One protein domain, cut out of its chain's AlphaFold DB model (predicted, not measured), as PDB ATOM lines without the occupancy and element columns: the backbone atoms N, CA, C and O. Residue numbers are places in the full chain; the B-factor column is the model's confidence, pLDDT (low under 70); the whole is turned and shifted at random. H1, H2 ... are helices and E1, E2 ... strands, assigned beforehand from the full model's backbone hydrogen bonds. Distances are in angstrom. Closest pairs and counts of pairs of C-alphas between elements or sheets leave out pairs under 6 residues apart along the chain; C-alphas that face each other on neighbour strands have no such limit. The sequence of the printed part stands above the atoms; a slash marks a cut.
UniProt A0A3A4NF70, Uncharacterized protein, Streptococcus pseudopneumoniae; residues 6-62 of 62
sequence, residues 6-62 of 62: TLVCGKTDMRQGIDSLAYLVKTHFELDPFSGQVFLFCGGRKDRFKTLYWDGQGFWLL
ATOM      1  N   THR A   6     -22.960 -16.563  16.010       81.38
ATOM      2  CA  THR A   6     -21.838 -17.452  16.301       81.38
ATOM      3  C   THR A   6     -21.672 -17.571  17.812       81.38
ATOM      4  O   THR A   6     -21.398 -16.599  18.520       81.38
ATOM      5  N   LEU A   7     -21.856 -18.792  18.318       79.88
ATOM      6  CA  LEU A   7     -21.626 -19.129  19.720       79.88
ATOM      7  C   LEU A   7     -20.128 -19.344  19.944       79.88
ATOM      8  O   LEU A   7     -19.555 -20.332  19.484       79.88
ATOM      9  N   VAL A   8     -19.498 -18.434  20.681       81.19
ATOM     10  CA  VAL A   8     -18.098 -18.557  21.078       81.19
ATOM     11  C   VAL A   8     -18.026 -19.492  22.286       81.19
ATOM     12  O   VAL A   8     -18.296 -19.111  23.426       81.19
ATOM     13  N   CYS A   9     -17.700 -20.758  22.025       69.38
ATOM     14  CA  CYS A   9     -17.575 -21.776  23.063       69.38
ATOM     15  C   CYS A   9     -16.150 -21.783  23.637       69.38
ATOM     16  O   CYS A   9     -15.202 -22.211  22.986       69.38
ATOM     17  N   GLY A  10     -15.999 -21.314  24.873       71.81
ATOM     18  CA  GLY A  10     -14.720 -21.263  25.582       71.81
ATOM     19  C   GLY A  10     -14.842 -20.456  26.870       71.81
ATOM     20  O   GLY A  10     -15.834 -19.762  27.076       71.81
ATOM     21  N   LYS A  11     -13.853 -20.546  27.766       72.12
ATOM     22  CA  LYS A  11     -13.789 -19.636  28.918       72.12
ATOM     23  C   LYS A  11     -13.349 -18.261  28.423       72.12
ATOM     24  O   LYS A  11     -12.154 -18.036  28.256       72.12
ATOM     25  N   THR A  12     -14.294 -17.352  28.226       83.12
ATOM     26  CA  THR A  12     -13.979 -15.947  27.953       83.12
ATOM     27  C   THR A  12     -13.928 -15.171  29.265       83.12
ATOM     28  O   THR A  12     -14.810 -15.299  30.120       83.12
ATOM     29  N   ASP A  13     -12.878 -14.370  29.446       84.12
ATOM     30  CA  ASP A  13     -12.828 -13.427  30.558       84.12
ATOM     31  C   ASP A  13     -13.805 -12.276  30.281       84.12
ATOM     32  O   ASP A  13     -13.583 -11.425  29.421       84.12
ATOM     33  N   MET A  14     -14.899 -12.236  31.041       85.00
ATOM     34  CA  MET A  14     -15.971 -11.249  30.882       85.00
ATOM     35  C   MET A  14     -15.555  -9.819  31.269       85.00
ATOM     36  O   MET A  14     -16.321  -8.877  31.045       85.00
ATOM     37  N   ARG A  15     -14.354  -9.637  31.835       85.44
ATOM     38  CA  ARG A  15     -13.735  -8.329  32.112       85.44
ATOM     39  C   ARG A  15     -13.144  -7.693  30.853       85.44
ATOM     40  O   ARG A  15     -12.834  -6.506  30.882       85.44
ATOM     41  N   GLN A  16     -12.997  -8.448  29.763       87.56
ATOM     42  CA  GLN A  16     -12.507  -7.932  28.487       87.56
ATOM     43  C   GLN A  16     -13.477  -6.914  27.868       87.56
ATOM     44  O   GLN A  16     -14.699  -7.101  27.870       87.56
ATOM     45  N   GLY A  17     -12.914  -5.820  27.350       90.56
ATOM     46  CA  GLY A  17     -13.634  -4.791  26.596       90.56
ATOM     47  C   GLY A  17     -13.850  -5.175  25.129       90.56
ATOM     48  O   GLY A  17     -13.519  -6.284  24.714       90.56
ATOM     49  N   ILE A  18     -14.386  -4.238  24.346       92.06
ATOM     50  CA  ILE A  18     -14.680  -4.420  22.915       92.06
ATOM     51  C   ILE A  18     -13.433  -4.853  22.140       92.06
ATOM     52  O   ILE A  18     -13.464  -5.889  21.481       92.06
ATOM     53  N   ASP A  19     -12.329  -4.114  22.261       93.12
ATOM     54  CA  ASP A  19     -11.112  -4.355  21.476       93.12
ATOM     55  C   ASP A  19     -10.520  -5.742  21.735       93.12
ATOM     56  O   ASP A  19     -10.133  -6.452  20.809       93.12
ATOM     57  N   SER A  20     -10.497  -6.164  23.002       92.44
ATOM     58  CA  SER A  20     -10.008  -7.489  23.387       92.44
ATOM     59  C   SER A  20     -10.899  -8.609  22.853       92.44
ATOM     60  O   SER A  20     -10.382  -9.624  22.392       92.44
ATOM     61  N   LEU A  21     -12.224  -8.429  22.874       92.19
ATOM     62  CA  LEU A  21     -13.166  -9.416  22.339       92.19
ATOM     63  C   LEU A  21     -13.090  -9.495  20.811       92.19
ATOM     64  O   LEU A  21     -13.052 -10.593  20.262       92.19
ATOM     65  N   ALA A  22     -12.996  -8.356  20.122       92.00
ATOM     66  CA  ALA A  22     -12.810  -8.306  18.674       92.00
ATOM     67  C   ALA A  22     -11.476  -8.947  18.254       92.00
ATOM     68  O   ALA A  22     -11.426  -9.725  17.298       92.00
ATOM     69  N   TYR A  23     -10.402  -8.688  19.007       93.19
ATOM     70  CA  TYR A  23      -9.111  -9.344  18.810       93.19
ATOM     71  C   TYR A  23      -9.211 -10.861  18.998       93.19
ATOM     72  O   TYR A  23      -8.653 -11.616  18.203       93.19
ATOM     73  N   LEU A  24      -9.951 -11.319  20.008       91.00
ATOM     74  CA  LEU A  24     -10.151 -12.736  20.294       91.00
ATOM     75  C   LEU A  24     -10.950 -13.435  19.185       91.00
ATOM     76  O   LEU A  24     -10.556 -14.513  18.751       91.00
ATOM     77  N   VAL A  25     -12.000 -12.808  18.649       91.00
ATOM     78  CA  VAL A  25     -12.734 -13.312  17.469       91.00
ATOM     79  C   VAL A  25     -11.798 -13.482  16.274       91.00
ATOM     80  O   VAL A  25     -11.789 -14.534  15.636       91.00
ATOM     81  N   LYS A  26     -10.954 -12.481  16.020       91.69
ATOM     82  CA  LYS A  26     -10.024 -12.500  14.890       91.69
ATOM     83  C   LYS A  26      -8.907 -13.531  15.039       91.69
ATOM     84  O   LYS A  26      -8.528 -14.155  14.059       91.69
ATOM     85  N   THR A  27      -8.349 -13.687  16.238       91.06
ATOM     86  CA  THR A  27      -7.149 -14.514  16.457       91.06
ATOM     87  C   THR A  27      -7.450 -15.938  16.895       91.06
ATOM     88  O   THR A  27      -6.779 -16.853  16.436       91.06
ATOM     89  N   HIS A  28      -8.440 -16.145  17.765       87.50
ATOM     90  CA  HIS A  28      -8.775 -17.480  18.264       87.50
ATOM     91  C   HIS A  28      -9.781 -18.213  17.382       87.50
ATOM     92  O   HIS A  28      -9.729 -19.437  17.311       87.50
ATOM     93  N   PHE A  29     -10.704 -17.483  16.756       86.69
ATOM     94  CA  PHE A  29     -11.747 -18.078  15.918       86.69
ATOM     95  C   PHE A  29     -11.489 -17.883  14.425       86.69
ATOM     96  O   PHE A  29     -12.204 -18.476  13.627       86.69
ATOM     97  N   GLU A  30     -10.485 -17.078  14.053       88.94
ATOM     98  CA  GLU A  30     -10.161 -16.745  12.658       88.94
ATOM     99  C   GLU A  30     -11.370 -16.184  11.884       88.94
ATOM    100  O   GLU A  30     -11.477 -16.307  10.665       88.94
ATOM    101  N   LEU A  31     -12.296 -15.545  12.609       89.62
ATOM    102  CA  LEU A  31     -13.495 -14.925  12.058       89.62
ATOM    103  C   LEU A  31     -13.300 -13.418  11.923       89.62
ATOM    104  O   LEU A  31     -12.525 -12.797  12.650       89.62
ATOM    105  N   ASP A  32     -14.051 -12.811  11.009       90.06
ATOM    106  CA  ASP A  32     -14.054 -11.362  10.853       90.06
ATOM    107  C   ASP A  32     -15.052 -10.709  11.834       90.06
ATOM    108  O   ASP A  32     -16.267 -10.877  11.664       90.06
ATOM    109  N   PRO A  33     -14.588  -9.941  12.845       89.12
ATOM    110  CA  PRO A  33     -15.473  -9.248  13.779       89.12
ATOM    111  C   PRO A  33     -16.314  -8.150  13.108       89.12
ATOM    112  O   PRO A  33     -17.319  -7.733  13.680       89.12
ATOM    113  N   PHE A  34     -15.952  -7.706  11.899       90.31
ATOM    114  CA  PHE A  34     -16.680  -6.686  11.134       90.31
ATOM    115  C   PHE A  34     -17.725  -7.268  10.170       90.31
ATOM    116  O   PHE A  34     -18.433  -6.520   9.499       90.31
ATOM    117  N   SER A  35     -17.877  -8.594  10.124       86.62
ATOM    118  CA  SER A  35     -18.764  -9.291   9.179       86.62
ATOM    119  C   SER A  35     -20.268  -9.098   9.428       86.62
ATOM    120  O   SER A  35     -21.091  -9.670   8.714       86.62
ATOM    121  N   GLY A  36     -20.652  -8.329  10.453       84.75
ATOM    122  CA  GLY A  36     -22.049  -8.156  10.864       84.75
ATOM    123  C   GLY A  36     -22.644  -9.390  11.552       84.75
ATOM    124  O   GLY A  36     -23.859  -9.469  11.732       84.75
ATOM    125  N   GLN A  37     -21.811 -10.362  11.934       89.25
ATOM    126  CA  GLN A  37     -22.218 -11.475  12.789       89.25
ATOM    127  C   GLN A  37     -22.313 -11.038  14.251       89.25
ATOM    128  O   GLN A  37     -21.629 -10.115  14.696       89.25
ATOM    129  N   VAL A  38     -23.161 -11.735  15.004       90.25
ATOM    130  CA  VAL A  38     -23.246 -11.571  16.457       90.25
ATOM    131  C   VAL A  38     -22.395 -12.652  17.105       90.25
ATOM    132  O   VAL A  38     -22.612 -13.841  16.865       90.25
ATOM    133  N   PHE A  39     -21.452 -12.247  17.949       91.19
ATOM    134  CA  PHE A  39     -20.600 -13.156  18.709       91.19
ATOM    135  C   PHE A  39     -21.077 -13.206  20.155       91.19
ATOM    136  O   PHE A  39     -21.013 -12.197  20.859       91.19
ATOM    137  N   LEU A  40     -21.554 -14.369  20.601       90.81
ATOM    138  CA  LEU A  40     -21.964 -14.588  21.991       90.81
ATOM    139  C   LEU A  40     -20.832 -15.248  22.774       90.81
ATOM    140  O   LEU A  40     -20.471 -16.388  22.493       90.81
ATOM    141  N   PHE A  41     -20.333 -14.554  23.791       89.88
ATOM    142  CA  PHE A  41     -19.324 -15.034  24.726       89.88
ATOM    143  C   PHE A  41     -19.969 -15.539  26.011       89.88
ATOM    144  O   PHE A  41     -20.834 -14.885  26.603       89.88
ATOM    145  N   CYS A  42     -19.480 -16.687  26.467       86.56
ATOM    146  CA  CYS A  42     -19.890 -17.308  27.717       86.56
ATOM    147  C   CYS A  42     -18.760 -17.187  28.741       86.56
ATOM    148  O   CYS A  42     -17.619 -17.584  28.493       86.56
ATOM    149  N   GLY A  43     -19.079 -16.663  29.923       82.69
ATOM    150  CA  GLY A  43     -18.142 -16.666  31.036       82.69
ATOM    151  C   GLY A  43     -17.855 -18.080  31.551       82.69
ATOM    152  O   GLY A  43     -18.583 -19.038  31.296       82.69
ATOM    153  N   GLY A  44     -16.802 -18.215  32.364       74.31
ATOM    154  CA  GLY A  44     -16.491 -19.481  33.043       74.31
ATOM    155  C   GLY A  44     -17.564 -19.942  34.043       74.31
ATOM    156  O   GLY A  44     -17.614 -21.123  34.385       74.31
ATOM    157  N   ARG A  45     -18.431 -19.029  34.496       72.06
ATOM    158  CA  ARG A  45     -19.679 -19.341  35.197       72.06
ATOM    159  C   ARG A  45     -20.847 -19.094  34.237       72.06
ATOM    160  O   ARG A  45     -20.857 -18.101  33.516       72.06
ATOM    161  N   LYS A  46     -21.829 -20.001  34.244       71.31
ATOM    162  CA  LYS A  46     -23.004 -19.994  33.349       71.31
ATOM    163  C   LYS A  46     -23.984 -18.829  33.591       71.31
ATOM    164  O   LYS A  46     -25.061 -18.825  33.010       71.31
ATOM    165  N   ASP A  47     -23.654 -17.887  34.470       79.19
ATOM    166  CA  ASP A  47     -24.501 -16.756  34.857       79.19
ATOM    167  C   ASP A  47     -24.205 -15.474  34.065       79.19
ATOM    168  O   ASP A  47     -24.954 -14.507  34.185       79.19
ATOM    169  N   ARG A  48     -23.126 -15.434  33.268       81.50
ATOM    170  CA  ARG A  48     -22.723 -14.228  32.532       81.50
ATOM    171  C   ARG A  48     -22.527 -14.512  31.054       81.50
ATOM    172  O   ARG A  48     -21.667 -15.308  30.674       81.50
ATOM    173  N   PHE A  49     -23.275 -13.772  30.249       87.31
ATOM    174  CA  PHE A  49     -23.179 -13.751  28.799       87.31
ATOM    175  C   PHE A  49     -22.878 -12.335  28.336       87.31
ATOM    176  O   PHE A  49     -23.205 -11.373  29.030       87.31
ATOM    177  N   LYS A  50     -22.208 -12.230  27.196       90.06
ATOM    178  CA  LYS A  50     -21.867 -10.953  26.582       90.06
ATOM    179  C   LYS A  50     -21.880 -11.122  25.084       90.06
ATOM    180  O   LYS A  50     -21.423 -12.142  24.577       90.06
ATOM    181  N   THR A  51     -22.395 -10.134  24.386       91.75
ATOM    182  CA  THR A  51     -22.527 -10.147  22.932       91.75
ATOM    183  C   THR A  51     -21.726  -9.019  22.325       91.75
ATOM    184  O   THR A  51     -21.838  -7.882  22.772       91.75
ATOM    185  N   LEU A  52     -20.939  -9.336  21.300       92.75
ATOM    186  CA  LEU A  52     -20.286  -8.357  20.438       92.75
ATOM    187  C   LEU A  52     -20.975  -8.366  19.076       92.75
ATOM    188  O   LEU A  52     -21.148  -9.426  18.472       92.75
ATOM    189  N   TYR A  53     -21.346  -7.185  18.600       92.81
ATOM    190  CA  TYR A  53     -21.974  -6.995  17.298       92.81
ATOM    191  C   TYR A  53     -21.396  -5.760  16.608       92.81
ATOM    192  O   TYR A  53     -21.132  -4.752  17.260       92.81
ATOM    193  N   TRP A  54     -21.198  -5.842  15.296       91.88
ATOM    194  CA  TRP A  54     -20.786  -4.718  14.459       91.88
ATOM    195  C   TRP A  54     -21.950  -4.289  13.567       91.88
ATOM    196  O   TRP A  54     -22.445  -5.091  12.773       91.88
ATOM    197  N   ASP A  55     -22.372  -3.029  13.680       89.69
ATOM    198  CA  ASP A  55     -23.514  -2.478  12.933       89.69
ATOM    199  C   ASP A  55     -23.124  -1.804  11.603       89.69
ATOM    200  O   ASP A  55     -23.987  -1.316  10.875       89.69
ATOM    201  N   GLY A  56     -21.830  -1.770  11.270       89.12
ATOM    202  CA  GLY A  56     -21.300  -1.041  10.113       89.12
ATOM    203  C   GLY A  56     -20.666   0.309  10.454       89.12
ATOM    204  O   GLY A  56     -19.953   0.858   9.616       89.12
ATOM    205  N   GLN A  57     -20.904   0.850  11.647       90.31
ATOM    206  CA  GLN A  57     -20.365   2.131  12.121       90.31
ATOM    207  C   GLN A  57     -19.560   1.981  13.414       90.31
ATOM    208  O   GLN A  57     -18.593   2.712  13.628       90.31
ATOM    209  N   GLY A  58     -19.938   1.036  14.268       90.44
ATOM    210  CA  GLY A  58     -19.334   0.831  15.569       90.44
ATOM    211  C   GLY A  58     -19.593  -0.562  16.128       90.44
ATOM    212  O   GLY A  58     -20.453  -1.322  15.673       90.44
ATOM    213  N   PHE A  59     -18.822  -0.895  17.159       91.88
ATOM    214  CA  PHE A  59     -19.070  -2.089  17.946       91.88
ATOM    215  C   PHE A  59     -20.080  -1.803  19.048       91.88
ATOM    216  O   PHE A  59     -19.950  -0.846  19.812       91.88
ATOM    217  N   TRP A  60     -21.035  -2.709  19.159       91.25
ATOM    218  CA  TRP A  60     -22.016  -2.768  20.220       91.25
ATOM    219  C   TRP A  60     -21.674  -3.918  21.151       91.25
ATOM    220  O   TRP A  60     -21.281  -5.005  20.715       91.25
ATOM    221  N   LEU A  61     -21.834  -3.658  22.444       90.62
ATOM    222  CA  LEU A  61     -21.555  -4.612  23.498       90.62
ATOM    223  C   LEU A  61     -22.761  -4.680  24.431       90.62
ATOM    224  O   LEU A  61     -23.086  -3.684  25.078       90.62
ATOM    225  N   LEU A  62     -23.411  -5.841  24.468       85.38
ATOM    226  CA  LEU A  62     -24.539  -6.145  25.356       85.38
ATOM    227  C   LEU A  62     -24.139  -7.186  26.396       85.38
ATOM    228  O   LEU A  62     -23.443  -8.150  25.996       85.38
TER     229      LEU A  62
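Overview. This is residues 6 to 62 of the 62 residues of an uncharacterized protein of Streptococcus pseudopneumoniae (UniProt A0A3A4NF70). A strongly twisted sheet of four strands, E1 to E4, has one helix, H1, laid across one face, while its other face is bare of named helices. Residues 6 to 43 make a strand-helix-strand turn over that face, and E2, E3 and E4 then fold back and forth to complete the sheet. The 57 printed residues hold, in chain order, E1, H1, E2, E3 and E4; the sheet runs E1, E2, E3, E4 and is mixed, with E1 parallel to E2 and the other neighbours antiparallel. The class is mixed, helices and strands. The whole is compact, with a radius of gyration of the C-alphas of 10.4 A, and spans 31 by 21 by 17 A.

Arrangement. E1, residues 6 to 12, is an edge strand, parallel at 26 degrees to its neighbour E2, residues 38 to 43; N 8 and O 40 are 2.9 A apart, within hydrogen-bond range. Between them in the chain comes H1, residues 18 to 28, and E1, H1 and E2 form a strand-helix-strand unit, two parallel neighbour strands joined through a helix, with a right-handed crossover. H1 is on the sheet at a height of 8.9 A, an arrangement of two layers, a helix on one face of a sheet. It lies over E3, residues 49 to 54, and only just over E2, on which 3 of its C-alphas fall. On the local plane its line and that of E3 stand at 89 degrees, across the strands. The closest C-alphas of H1 and E3 are those of Ile 18 and Leu 52, 7.3 A apart. E1 and H1 are near each other, with 5 pairs of C-alphas within 10 A. Every O i to N i+4 pair of H1 is within hydrogen-bond range. E2 and E3 form a hairpin, antiparallel at 156 degrees, with N 41 and O 50 at 2.8 A. E3 and the edge strand E4, residues 59 to 61, form another, antiparallel at 164 degrees, with N 60 and O 53 at 2.8 A. E2, E3 and E4 are a meander, each strand the antiparallel neighbour of the one before. E4 is apart from E1 and from E2.

Along the chain. E1 begins at C-alpha 6, (-21.838, -17.452, 16.301), and measures 14.1 A from first to last C-alpha. H1 measures 15.1 A, from C-alpha 18 at (-14.680, -4.420, 22.915). E2 measures 16.3 A, E3 17.1 A and E4 6.6 A, ending at C-alpha 61, (-21.555, -4.612, 23.498).

Size, cuts and confidence. The two C-alphas farthest apart are those of Arg 45 and Gln 57, at 31.5 A. The printed part has no cut, and the link from H1 to E2 is short while the other links are tight. The mean pLDDT of the printed part is 86.8, and residue 9 is the one under 70.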